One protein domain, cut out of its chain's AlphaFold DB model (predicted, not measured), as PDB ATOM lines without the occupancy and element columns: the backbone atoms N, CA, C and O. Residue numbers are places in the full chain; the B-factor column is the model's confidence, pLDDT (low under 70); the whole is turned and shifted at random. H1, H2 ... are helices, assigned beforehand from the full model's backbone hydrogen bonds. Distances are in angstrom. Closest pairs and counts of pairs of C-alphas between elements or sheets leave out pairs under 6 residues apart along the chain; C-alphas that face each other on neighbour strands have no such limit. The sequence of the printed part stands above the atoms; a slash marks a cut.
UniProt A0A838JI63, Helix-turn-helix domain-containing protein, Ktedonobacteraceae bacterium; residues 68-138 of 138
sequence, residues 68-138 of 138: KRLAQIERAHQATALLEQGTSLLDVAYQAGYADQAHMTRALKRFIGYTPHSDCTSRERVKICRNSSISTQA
ATOM      1  N   LYS A  68      42.357   2.007  36.541       86.06
ATOM      2  CA  LYS A  68      41.486   1.675  37.679       86.06
ATOM      3  C   LYS A  68      40.312   2.647  37.820       86.06
ATOM      4  O   LYS A  68      39.214   2.220  38.156       86.06
ATOM      5  N   ARG A  69      40.546   3.946  37.624       90.00
ATOM      6  CA  ARG A  69      39.498   4.965  37.741       90.00
ATOM      7  C   ARG A  69      38.500   4.869  36.593       90.00
ATOM      8  O   ARG A  69      37.314   5.005  36.853       90.00
ATOM      9  N   LEU A  70      38.961   4.586  35.377       88.75
ATOM     10  CA  LEU A  70      38.070   4.359  34.243       88.75
ATOM     11  C   LEU A  70      37.186   3.125  34.466       88.75
ATOM     12  O   LEU A  70      35.970   3.241  34.394       88.75
ATOM     13  N   ALA A  71      37.765   2.005  34.910       87.56
ATOM     14  CA  ALA A  71      36.996   0.809  35.262       87.56
ATOM     15  C   ALA A  71      35.952   1.066  36.371       87.56
ATOM     16  O   ALA A  71      34.896   0.440  36.399       87.56
ATOM     17  N   GLN A  72      36.221   1.987  37.306       91.12
ATOM     18  CA  GLN A  72      35.234   2.397  38.313       91.12
ATOM     19  C   GLN A  72      34.083   3.223  37.722       91.12
ATOM     20  O   GLN A  72      32.955   3.086  38.195       91.12
ATOM     21  N   ILE A  73      34.368   4.069  36.730       90.81
ATOM     22  CA  ILE A  73      33.365   4.862  36.007       90.81
ATOM     23  C   ILE A  73      32.483   3.928  35.175       90.81
ATOM     24  O   ILE A  73      31.267   3.948  35.331       90.81
ATOM     25  N   GLU A  74      33.081   3.040  34.378       89.94
ATOM     26  CA  GLU A  74      32.360   2.045  33.570       89.94
ATOM     27  C   GLU A  74      31.455   1.164  34.433       89.94
ATOM     28  O   GLU A  74      30.281   0.974  34.122       89.94
ATOM     29  N   ARG A  75      31.964   0.697  35.577       92.56
ATOM     30  CA  ARG A  75      31.168  -0.062  36.544       92.56
ATOM     31  C   ARG A  75      29.967   0.725  37.071       92.56
ATOM     32  O   ARG A  75      28.885   0.166  37.229       92.56
ATOM     33  N   ALA A  76      30.149   2.015  37.353       91.50
ATOM     34  CA  ALA A  76      29.065   2.877  37.808       91.50
ATOM     35  C   ALA A  76      28.008   3.088  36.707       91.50
ATOM     36  O   ALA A  76      26.812   3.068  37.002       91.50
ATOM     37  N   HIS A  77      28.422   3.212  35.441       90.31
ATOM     38  CA  HIS A  77      27.498   3.251  34.302       90.31
ATOM     39  C   HIS A  77      26.718   1.945  34.152       90.31
ATOM     40  O   HIS A  77      25.496   1.983  34.035       90.31
ATOM     41  N   GLN A  78      27.390   0.792  34.231       92.94
ATOM     42  CA  GLN A  78      26.732  -0.518  34.189       92.94
ATOM     43  C   GLN A  78      25.695  -0.668  35.305       92.94
ATOM     44  O   GLN A  78      24.563  -1.070  35.048       92.94
ATOM     45  N   ALA A  79      26.051  -0.290  36.536       92.38
ATOM     46  CA  ALA A  79      25.116  -0.313  37.652       92.38
ATOM     47  C   ALA A  79      23.905   0.600  37.404       92.38
ATOM     48  O   ALA A  79      22.775   0.194  37.655       92.38
ATOM     49  N   THR A  80      24.122   1.801  36.864       89.81
ATOM     50  CA  THR A  80      23.037   2.739  36.529       89.81
ATOM     51  C   THR A  80      22.089   2.148  35.485       89.81
ATOM     52  O   THR A  80      20.882   2.150  35.702       89.81
ATOM     53  N   ALA A  81      22.622   1.544  34.419       90.19
ATOM     54  CA  ALA A  81      21.816   0.895  33.387       90.19
ATOM     55  C   ALA A  81      20.966  -0.267  33.941       90.19
ATOM     56  O   ALA A  81      19.799  -0.413  33.581       90.19
ATOM     57  N   LEU A  82      21.510  -1.077  34.857       89.44
ATOM     58  CA  LEU A  82      20.756  -2.156  35.510       89.44
ATOM     59  C   LEU A  82      19.644  -1.621  36.427       89.44
ATOM     60  O   LEU A  82      18.564  -2.210  36.510       89.44
ATOM     61  N   LEU A  83      19.894  -0.498  37.105       88.56
ATOM     62  CA  LEU A  83      18.902   0.176  37.947       88.56
ATOM     63  C   LEU A  83      17.770   0.782  37.114       88.56
ATOM     64  O   LEU A  83      16.609   0.670  37.502       88.56
ATOM     65  N   GLU A  84      18.086   1.364  35.956       85.56
ATOM     66  CA  GLU A  84      17.107   1.866  34.980       85.56
ATOM     67  C   GLU A  84      16.187   0.758  34.456       85.56
ATOM     68  O   GLU A  84      15.004   0.988  34.213       85.56
ATOM     69  N   GLN A  85      16.702  -0.468  34.359       87.69
ATOM     70  CA  GLN A  85      15.928  -1.660  34.000       87.69
ATOM     71  C   GLN A  85      15.064  -2.194  35.159       87.69
ATOM     72  O   GLN A  85      14.287  -3.129  34.969       87.69
ATOM     73  N   GLY A  86      15.161  -1.606  36.357       85.25
ATOM     74  CA  GLY A  86      14.386  -1.996  37.538       85.25
ATOM     75  C   GLY A  86      14.976  -3.161  38.335       85.25
ATOM     76  O   GLY A  86      14.272  -3.749  39.156       85.25
ATOM     77  N   THR A  87      16.250  -3.495  38.118       88.62
ATOM     78  CA  THR A  87      16.956  -4.537  38.877       88.62
ATOM     79  C   THR A  87      17.097  -4.133  40.348       88.62
ATOM     80  O   THR A  87      17.281  -2.955  40.669       88.62
ATOM     81  N   SER A  88      17.010  -5.102  41.264       89.25
ATOM     82  CA  SER A  88      17.123  -4.825  42.699       89.25
ATOM     83  C   SER A  88      18.523  -4.316  43.065       89.25
ATOM     84  O   SER A  88      19.516  -4.726  42.471       89.25
ATOM     85  N   LEU A  89      18.631  -3.445  44.075       87.31
ATOM     86  CA  LEU A  89      19.914  -2.851  44.487       87.31
ATOM     87  C   LEU A  89      20.982  -3.901  44.834       87.31
ATOM     88  O   LEU A  89      22.164  -3.690  44.561       87.31
ATOM     89  N   LEU A  90      20.564  -5.020  45.430       90.94
ATOM     90  CA  LEU A  90      21.455  -6.114  45.801       90.94
ATOM     91  C   LEU A  90      21.965  -6.857  44.559       90.94
ATOM     92  O   LEU A  90      23.170  -7.078  44.432       90.94
ATOM     93  N   ASP A  91      21.064  -7.171  43.626       91.12
ATOM     94  CA  ASP A  91      21.419  -7.844  42.375       91.12
ATOM     95  C   ASP A  91      22.314  -6.958  41.510       91.12
ATOM     96  O   ASP A  91      23.294  -7.444  40.954       91.12
ATOM     97  N   VAL A  92      22.052  -5.646  41.450       93.38
ATOM     98  CA  VAL A  92      22.925  -4.700  40.739       93.38
ATOM     99  C   VAL A  92      24.314  -4.661  41.362       93.38
ATOM    100  O   VAL A  92      25.303  -4.713  40.631       93.38
ATOM    101  N   ALA A  93      24.415  -4.591  42.693       93.06
ATOM    102  CA  ALA A  93      25.712  -4.581  43.361       93.06
ATOM    103  C   ALA A  93      26.521  -5.841  43.013       93.06
ATOM    104  O   ALA A  93      27.701  -5.729  42.680       93.06
ATOM    105  N   TYR A  94      25.878  -7.010  43.012       94.12
ATOM    106  CA  TYR A  94      26.509  -8.271  42.631       94.12
ATOM    107  C   TYR A  94      26.899  -8.308  41.144       94.12
ATOM    108  O   TYR A  94      28.062  -8.548  40.820       94.12
ATOM    109  N   GLN A  95      25.964  -8.008  40.239       93.81
ATOM    110  CA  GLN A  95      26.172  -8.083  38.787       93.81
ATOM    111  C   GLN A  95      27.211  -7.075  38.284       93.81
ATOM    112  O   GLN A  95      28.023  -7.405  37.424       93.81
ATOM    113  N   ALA A  96      27.239  -5.864  38.845       92.56
ATOM    114  CA  ALA A  96      28.249  -4.860  38.521       92.56
ATOM    115  C   ALA A  96      29.594  -5.108  39.243       92.56
ATOM    116  O   ALA A  96      30.560  -4.379  39.028       92.56
ATOM    117  N   GLY A  97      29.708  -6.123  40.108       92.19
ATOM    118  CA  GLY A  97      30.968  -6.480  40.768       92.19
ATOM    119  C   GLY A  97      31.383  -5.522  41.892       92.19
ATOM    120  O   GLY A  97      32.569  -5.200  42.051       92.19
ATOM    121  N   TYR A  98      30.417  -5.029  42.667       94.12
ATOM    122  CA  TYR A  98      30.653  -4.372  43.952       94.12
ATOM    123  C   TYR A  98      30.677  -5.393  45.091       94.12
ATOM    124  O   TYR A  98      30.017  -6.423  45.041       94.12
ATOM    125  N   ALA A  99      31.437  -5.082  46.144       90.62
ATOM    126  CA  ALA A  99      31.497  -5.932  47.334       90.62
ATOM    127  C   ALA A  99      30.171  -5.935  48.112       90.62
ATOM    128  O   ALA A  99      29.798  -6.945  48.697       90.62
ATOM    129  N   ASP A 100      29.472  -4.799  48.115       91.44
ATOM    130  CA  ASP A 100      28.164  -4.626  48.734       91.44
ATOM    131  C   ASP A 100      27.444  -3.406  48.135       91.44
ATOM    132  O   ASP A 100      28.021  -2.595  47.395       91.44
ATOM    133  N   GLN A 101      26.166  -3.259  48.482       89.50
ATOM    134  CA  GLN A 101      25.337  -2.130  48.069       89.50
ATOM    135  C   GLN A 101      25.900  -0.778  48.540       89.50
ATOM    136  O   GLN A 101      25.832   0.203  47.804       89.50
ATOM    137  N   ALA A 102      26.489  -0.689  49.736       89.62
ATOM    138  CA  ALA A 102      27.003   0.577  50.258       89.62
ATOM    139  C   ALA A 102      28.214   1.083  49.448       89.62
ATOM    140  O   ALA A 102      28.352   2.286  49.203       89.62
ATOM    141  N   HIS A 103      29.075   0.176  48.987       90.19
ATOM    142  CA  HIS A 103      30.165   0.453  48.058       90.19
ATOM    143  C   HIS A 103      29.649   0.926  46.702       90.19
ATOM    144  O   HIS A 103      30.187   1.898  46.164       90.19
ATOM    145  N   MET A 104      28.597   0.289  46.182       92.12
ATOM    146  CA  MET A 104      27.933   0.725  44.955       92.12
ATOM    147  C   MET A 104      27.377   2.146  45.102       92.12
ATOM    148  O   MET A 104      27.720   3.019  44.308       92.12
ATOM    149  N   THR A 105      26.606   2.426  46.155       88.94
ATOM    150  CA  THR A 105      26.006   3.749  46.397       88.94
ATOM    151  C   THR A 105      27.062   4.852  46.479       88.94
ATOM    152  O   THR A 105      26.899   5.918  45.881       88.94
ATOM    153  N   ARG A 106      28.191   4.604  47.160       89.56
ATOM    154  CA  ARG A 106      29.317   5.556  47.209       89.56
ATOM    155  C   ARG A 106      29.924   5.813  45.829       89.56
ATOM    156  O   ARG A 106      30.289   6.950  45.533       89.56
ATOM    157  N   ALA A 107      30.048   4.780  44.997       89.81
ATOM    158  CA  ALA A 107      30.567   4.920  43.640       89.81
ATOM    159  C   ALA A 107      29.600   5.695  42.732       89.81
ATOM    160  O   ALA A 107      30.037   6.626  42.060       89.81
ATOM    161  N   LEU A 108      28.301   5.385  42.770       89.56
ATOM    162  CA  LEU A 108      27.274   6.093  41.997       89.56
ATOM    163  C   LEU A 108      27.234   7.581  42.354       89.56
ATOM    164  O   LEU A 108      27.359   8.428  41.473       89.56
ATOM    165  N   LYS A 109      27.224   7.918  43.650       86.25
ATOM    166  CA  LYS A 109      27.295   9.318  44.097       86.25
ATOM    167  C   LYS A 109      28.528  10.042  43.555       86.25
ATOM    168  O   LYS A 109      28.455  11.215  43.209       86.25
ATOM    169  N   ARG A 110      29.671   9.352  43.507       87.75
ATOM    170  CA  ARG A 110      30.949   9.930  43.079       87.75
ATOM    171  C   ARG A 110      31.041  10.155  41.571       87.75
ATOM    172  O   ARG A 110      31.672  11.128  41.170       87.75
ATOM    173  N   PHE A 111      30.526   9.232  40.763       86.81
ATOM    174  CA  PHE A 111      30.759   9.225  39.313       86.81
ATOM    175  C   PHE A 111      29.541   9.644  38.493       86.81
ATOM    176  O   PHE A 111      29.717  10.215  37.427       86.81
ATOM    177  N   ILE A 112      28.335   9.390  38.996       84.62
ATOM    178  CA  ILE A 112      27.069   9.661  38.302       84.62
ATOM    179  C   ILE A 112      26.368  10.895  38.895       84.62
ATOM    180  O   ILE A 112      25.563  11.540  38.235       84.62
ATOM    181  N   GLY A 113      26.696  11.268  40.138       75.19
ATOM    182  CA  GLY A 113      26.186  12.484  40.782       75.19
ATOM    183  C   GLY A 113      24.801  12.339  41.420       75.19
ATOM    184  O   GLY A 113      24.368  13.237  42.137       75.19
ATOM    185  N   TYR A 114      24.135  11.196  41.248       68.75
ATOM    186  CA  TYR A 114      22.908  10.836  41.955       68.75
ATOM    187  C   TYR A 114      22.943   9.373  42.412       68.75
ATOM    188  O   TYR A 114      23.737   8.558  41.941       68.75
ATOM    189  N   THR A 115      22.095   9.046  43.385       59.50
ATOM    190  CA  THR A 115      21.938   7.690  43.925       59.50
ATOM    191  C   THR A 115      20.457   7.340  43.968       59.50
ATOM    192  O   THR A 115      19.685   8.165  44.465       59.50
ATOM    193  N   PRO A 116      20.043   6.132  43.545       55.12
ATOM    194  CA  PRO A 116      18.747   5.611  43.950       55.12
ATOM    195  C   PRO A 116      18.735   5.532  45.480       55.12
ATOM    196  O   PRO A 116      19.694   5.045  46.083       55.12
ATOM    197  N   HIS A 117      17.716   6.111  46.107       48.28
ATOM    198  CA  HIS A 117      17.660   6.280  47.558       48.28
ATOM    199  C   HIS A 117      17.778   4.929  48.287       48.28
ATOM    200  O   HIS A 117      17.196   3.929  47.864       48.28
ATOM    201  N   SER A 118      18.508   4.910  49.404       43.47
ATOM    202  CA  SER A 118      18.659   3.744  50.287       43.47
ATOM    203  C   SER A 118      17.356   3.307  50.968       43.47
ATOM    204  O   SER A 118      17.295   2.183  51.454       43.47
ATOM    205  N   ASP A 119      16.321   4.155  50.951       38.06
ATOM    206  CA  ASP A 119      15.025   3.896  51.597       38.06
ATOM    207  C   ASP A 119      13.994   3.233  50.667       38.06
ATOM    208  O   ASP A 119      12.837   3.052  51.036       38.06
ATOM    209  N   CYS A 120      14.386   2.808  49.462       42.66
ATOM    210  CA  CYS A 120      13.520   2.012  48.586       42.66
ATOM    211  C   CYS A 120      13.549   0.519  48.967       42.66
ATOM    212  O   CYS A 120      13.775  -0.360  48.135       42.66
ATOM    213  N   THR A 121      13.313   0.215  50.240       35.25
ATOM    214  CA  THR A 121      12.994  -1.130  50.727       35.25
ATOM    215  C   THR A 121      11.505  -1.404  50.535       35.25
ATOM    216  O   THR A 121      10.747  -1.436  51.494       35.25
ATOM    217  N   SER A 122      11.056  -1.580  49.289       30.20
ATOM    218  CA  SER A 122       9.906  -2.437  48.926       30.20
ATOM    219  C   SER A 122       9.472  -2.205  47.478       30.20
ATOM    220  O   SER A 122       9.010  -1.132  47.125       30.20
ATOM    221  N   ARG A 123       9.606  -3.258  46.661       34.78
ATOM    222  CA  ARG A 123       8.743  -3.692  45.538       34.78
ATOM    223  C   ARG A 123       8.232  -2.720  44.460       34.78
ATOM    224  O   ARG A 123       7.592  -3.200  43.529       34.78
ATOM    225  N   GLU A 124       8.541  -1.435  44.487       35.41
ATOM    226  CA  GLU A 124       8.056  -0.471  43.504       35.41
ATOM    227  C   GLU A 124       9.221   0.269  42.846       35.41
ATOM    228  O   GLU A 124      10.007   0.945  43.502       35.41
ATOM    229  N   ARG A 125       9.332   0.049  41.528       39.56
ATOM    230  CA  ARG A 125      10.141   0.741  40.510       39.56
ATOM    231  C   ARG A 125      11.086   1.818  41.055       39.56
ATOM    232  O   ARG A 125      10.643   2.887  41.469       39.56
ATOM    233  N   VAL A 126      12.388   1.544  40.947       44.66
ATOM    234  CA  VAL A 126      13.483   2.473  41.249       44.66
ATOM    235  C   VAL A 126      13.205   3.837  40.604       44.66
ATOM    236  O   VAL A 126      13.364   4.020  39.399       44.66
ATOM    237  N   LYS A 127      12.767   4.813  41.408       42.34
ATOM    238  CA  LYS A 127      12.694   6.213  40.986       42.34
ATOM    239  C   LYS A 127      14.118   6.748  40.966       42.34
ATOM    240  O   LYS A 127      14.720   6.990  42.010       42.34
ATOM    241  N   ILE A 128      14.664   6.919  39.768       48.25
ATOM    242  CA  ILE A 128      15.896   7.677  39.574       48.25
ATOM    243  C   ILE A 128      15.542   9.141  39.794       48.25
ATOM    244  O   ILE A 128      14.981   9.807  38.926       48.25
ATOM    245  N   CYS A 129      15.821   9.635  40.995       38.69
ATOM    246  CA  CYS A 129      15.694  11.050  41.287       38.69
ATOM    247  C   CYS A 129      16.812  11.791  40.545       38.69
ATOM    248  O   CYS A 129      17.929  11.908  41.054       38.69
ATOM    249  N   ARG A 130      16.517  12.294  39.337       40.62
ATOM    250  CA  ARG A 130      17.293  13.392  38.750       40.62
ATOM    251  C   ARG A 130      17.252  14.541  39.749       40.62
ATOM    252  O   ARG A 130      16.183  14.898  40.242       40.62
ATOM    253  N   ASN A 131      18.411  15.092  40.082       34.75
ATOM    254  CA  ASN A 131      18.480  16.267  40.932       34.75
ATOM    255  C   ASN A 131      17.939  17.461  40.130       34.75
ATOM    256  O   ASN A 131      18.682  18.091  39.382       34.75
ATOM    257  N   SER A 132      16.643  17.749  40.257       34.47
ATOM    258  CA  SER A 132      15.966  18.930  39.703       34.47
ATOM    259  C   SER A 132      16.383  20.211  40.437       34.47
ATOM    260  O   SER A 132      15.538  20.965  40.907       34.47
ATOM    261  N   SER A 133      17.688  20.451  40.563       32.22
ATOM    262  CA  SER A 133      18.252  21.623  41.246       32.22
ATOM    263  C   SER A 133      19.200  22.408  40.341       32.22
ATOM    264  O   SER A 133      20.179  22.973  40.817       32.22
ATOM    265  N   ILE A 134      18.901  22.457  39.038       33.88
ATOM    266  CA  ILE A 134      19.369  23.520  38.133       33.88
ATOM    267  C   ILE A 134      18.176  23.986  37.277       33.88
ATOM    268  O   ILE A 134      18.154  23.930  36.056       33.88
ATOM    269  N   SER A 135      17.109  24.395  37.954       32.19
ATOM    270  CA  SER A 135      16.117  25.320  37.406       32.19
ATOM    271  C   SER A 135      15.663  26.221  38.539       32.19
ATOM    272  O   SER A 135      14.612  26.023  39.136       32.19
ATOM    273  N   THR A 136      16.497  27.216  38.821       27.50
ATOM    274  CA  THR A 136      16.059  28.458  39.453       27.50
ATOM    275  C   THR A 136      16.649  29.604  38.641       27.50
ATOM    276  O   THR A 136      17.803  29.974  38.813       27.50
ATOM    277  N   GLN A 137      15.850  30.035  37.665       29.98
ATOM    278  CA  GLN A 137      15.593  31.418  37.249       29.98
ATOM    279  C   GLN A 137      16.590  32.501  37.710       29.98
ATOM    280  O   GLN A 137      16.673  32.786  38.905       29.98
ATOM    281  N   ALA A 138      17.220  33.175  36.742       28.61
ATOM    282  CA  ALA A 138      17.159  34.630  36.519       28.61
ATOM    283  C   ALA A 138      17.896  34.986  35.219       28.61
ATOM    284  O   ALA A 138      19.049  34.524  35.056       28.61
TER     285      ALA A 138
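What this domain is: This is residues 68 to 138 of the 138 residues of the protein "Helix-turn-helix domain-containing protein" of Ktedonobacteraceae bacterium (UniProt A0A838JI63). Three helices pack into a small crossed cluster: the long H1 has the shorter H2 and H3 packed on it, set steeply or nearly square to it and to each other. From the end of H3 a long tail with no named element, residues 112 to 138, loops out past residue 123, folds back and ends in an arm, residues 132 to 138, that sticks out free. The printed part has 71 residues, with three named helices in the order H1, H2, H3 and no named strand; the class is all helix, though under half of the residues, 35 of 71, are in named elements. The whole is only just compact, close to loose, with a radius of gyration of the C-alphas of 12.9 A, and the C-alphas span 44 by 33 by 19 A.

Where its parts are: The longest helix, H1, covers residues 68 to 84 and measures 24.5 A from first to last C-alpha; it begins at C-alpha 68 at (41.486, 1.675, 37.679) and ends at C-alpha 84 at (17.107, 1.866, 34.980). H3 covers residues 101 to 111, is 15.3 A long and ends at C-alpha 111 at (30.759, 9.225, 39.313). H2, residues 89 to 95, is 10.0 A long. The last printed C-alpha, that of Ala 138, is at (17.159, 34.630, 36.519).

How they stand to each other: H1 touches H3, and their closest C-alphas, those of Ala 76 and Leu 108, are 5.6 A apart. Their lines are only just about perpendicular, at 71 degrees. H1 touches H2 with residues 79 to 83 alone; the closest C-alphas of the two, those of Ala 79 and Val 92, are 5.8 A apart. These two helices run opposite ways at a steep tilt of 52 degrees. H2 and H3 touch too, with the C-alphas of Ala 93 and Gln 101 closest at 5.3 A, and stand about perpendicular at 83 degrees. The helix packing is mostly crossed, with no pair at a shallow tilt. In H1, H2 and H3 every O i to N i+4 pair is within hydrogen-bond range.

The domain as a whole: The two C-alphas farthest apart, those of Ala 99 and Ala 138, are 44.4 A apart. The printed part has no cut, and it ends at residue 138, the chain's last residue. The links from H1 to H2, with 4 residues, and from H2 to H3, with 5, are both tight. The 27 residues from 112 to 138 hold no named element; their C-alphas lie 5 to 31 A from the mean of all C-alphas. The mean pLDDT of the printed part is 72.1, and residues 114 to 138, 25 residues, are under 70, while H1, H2 and H3 have means of 90, 92 and 89.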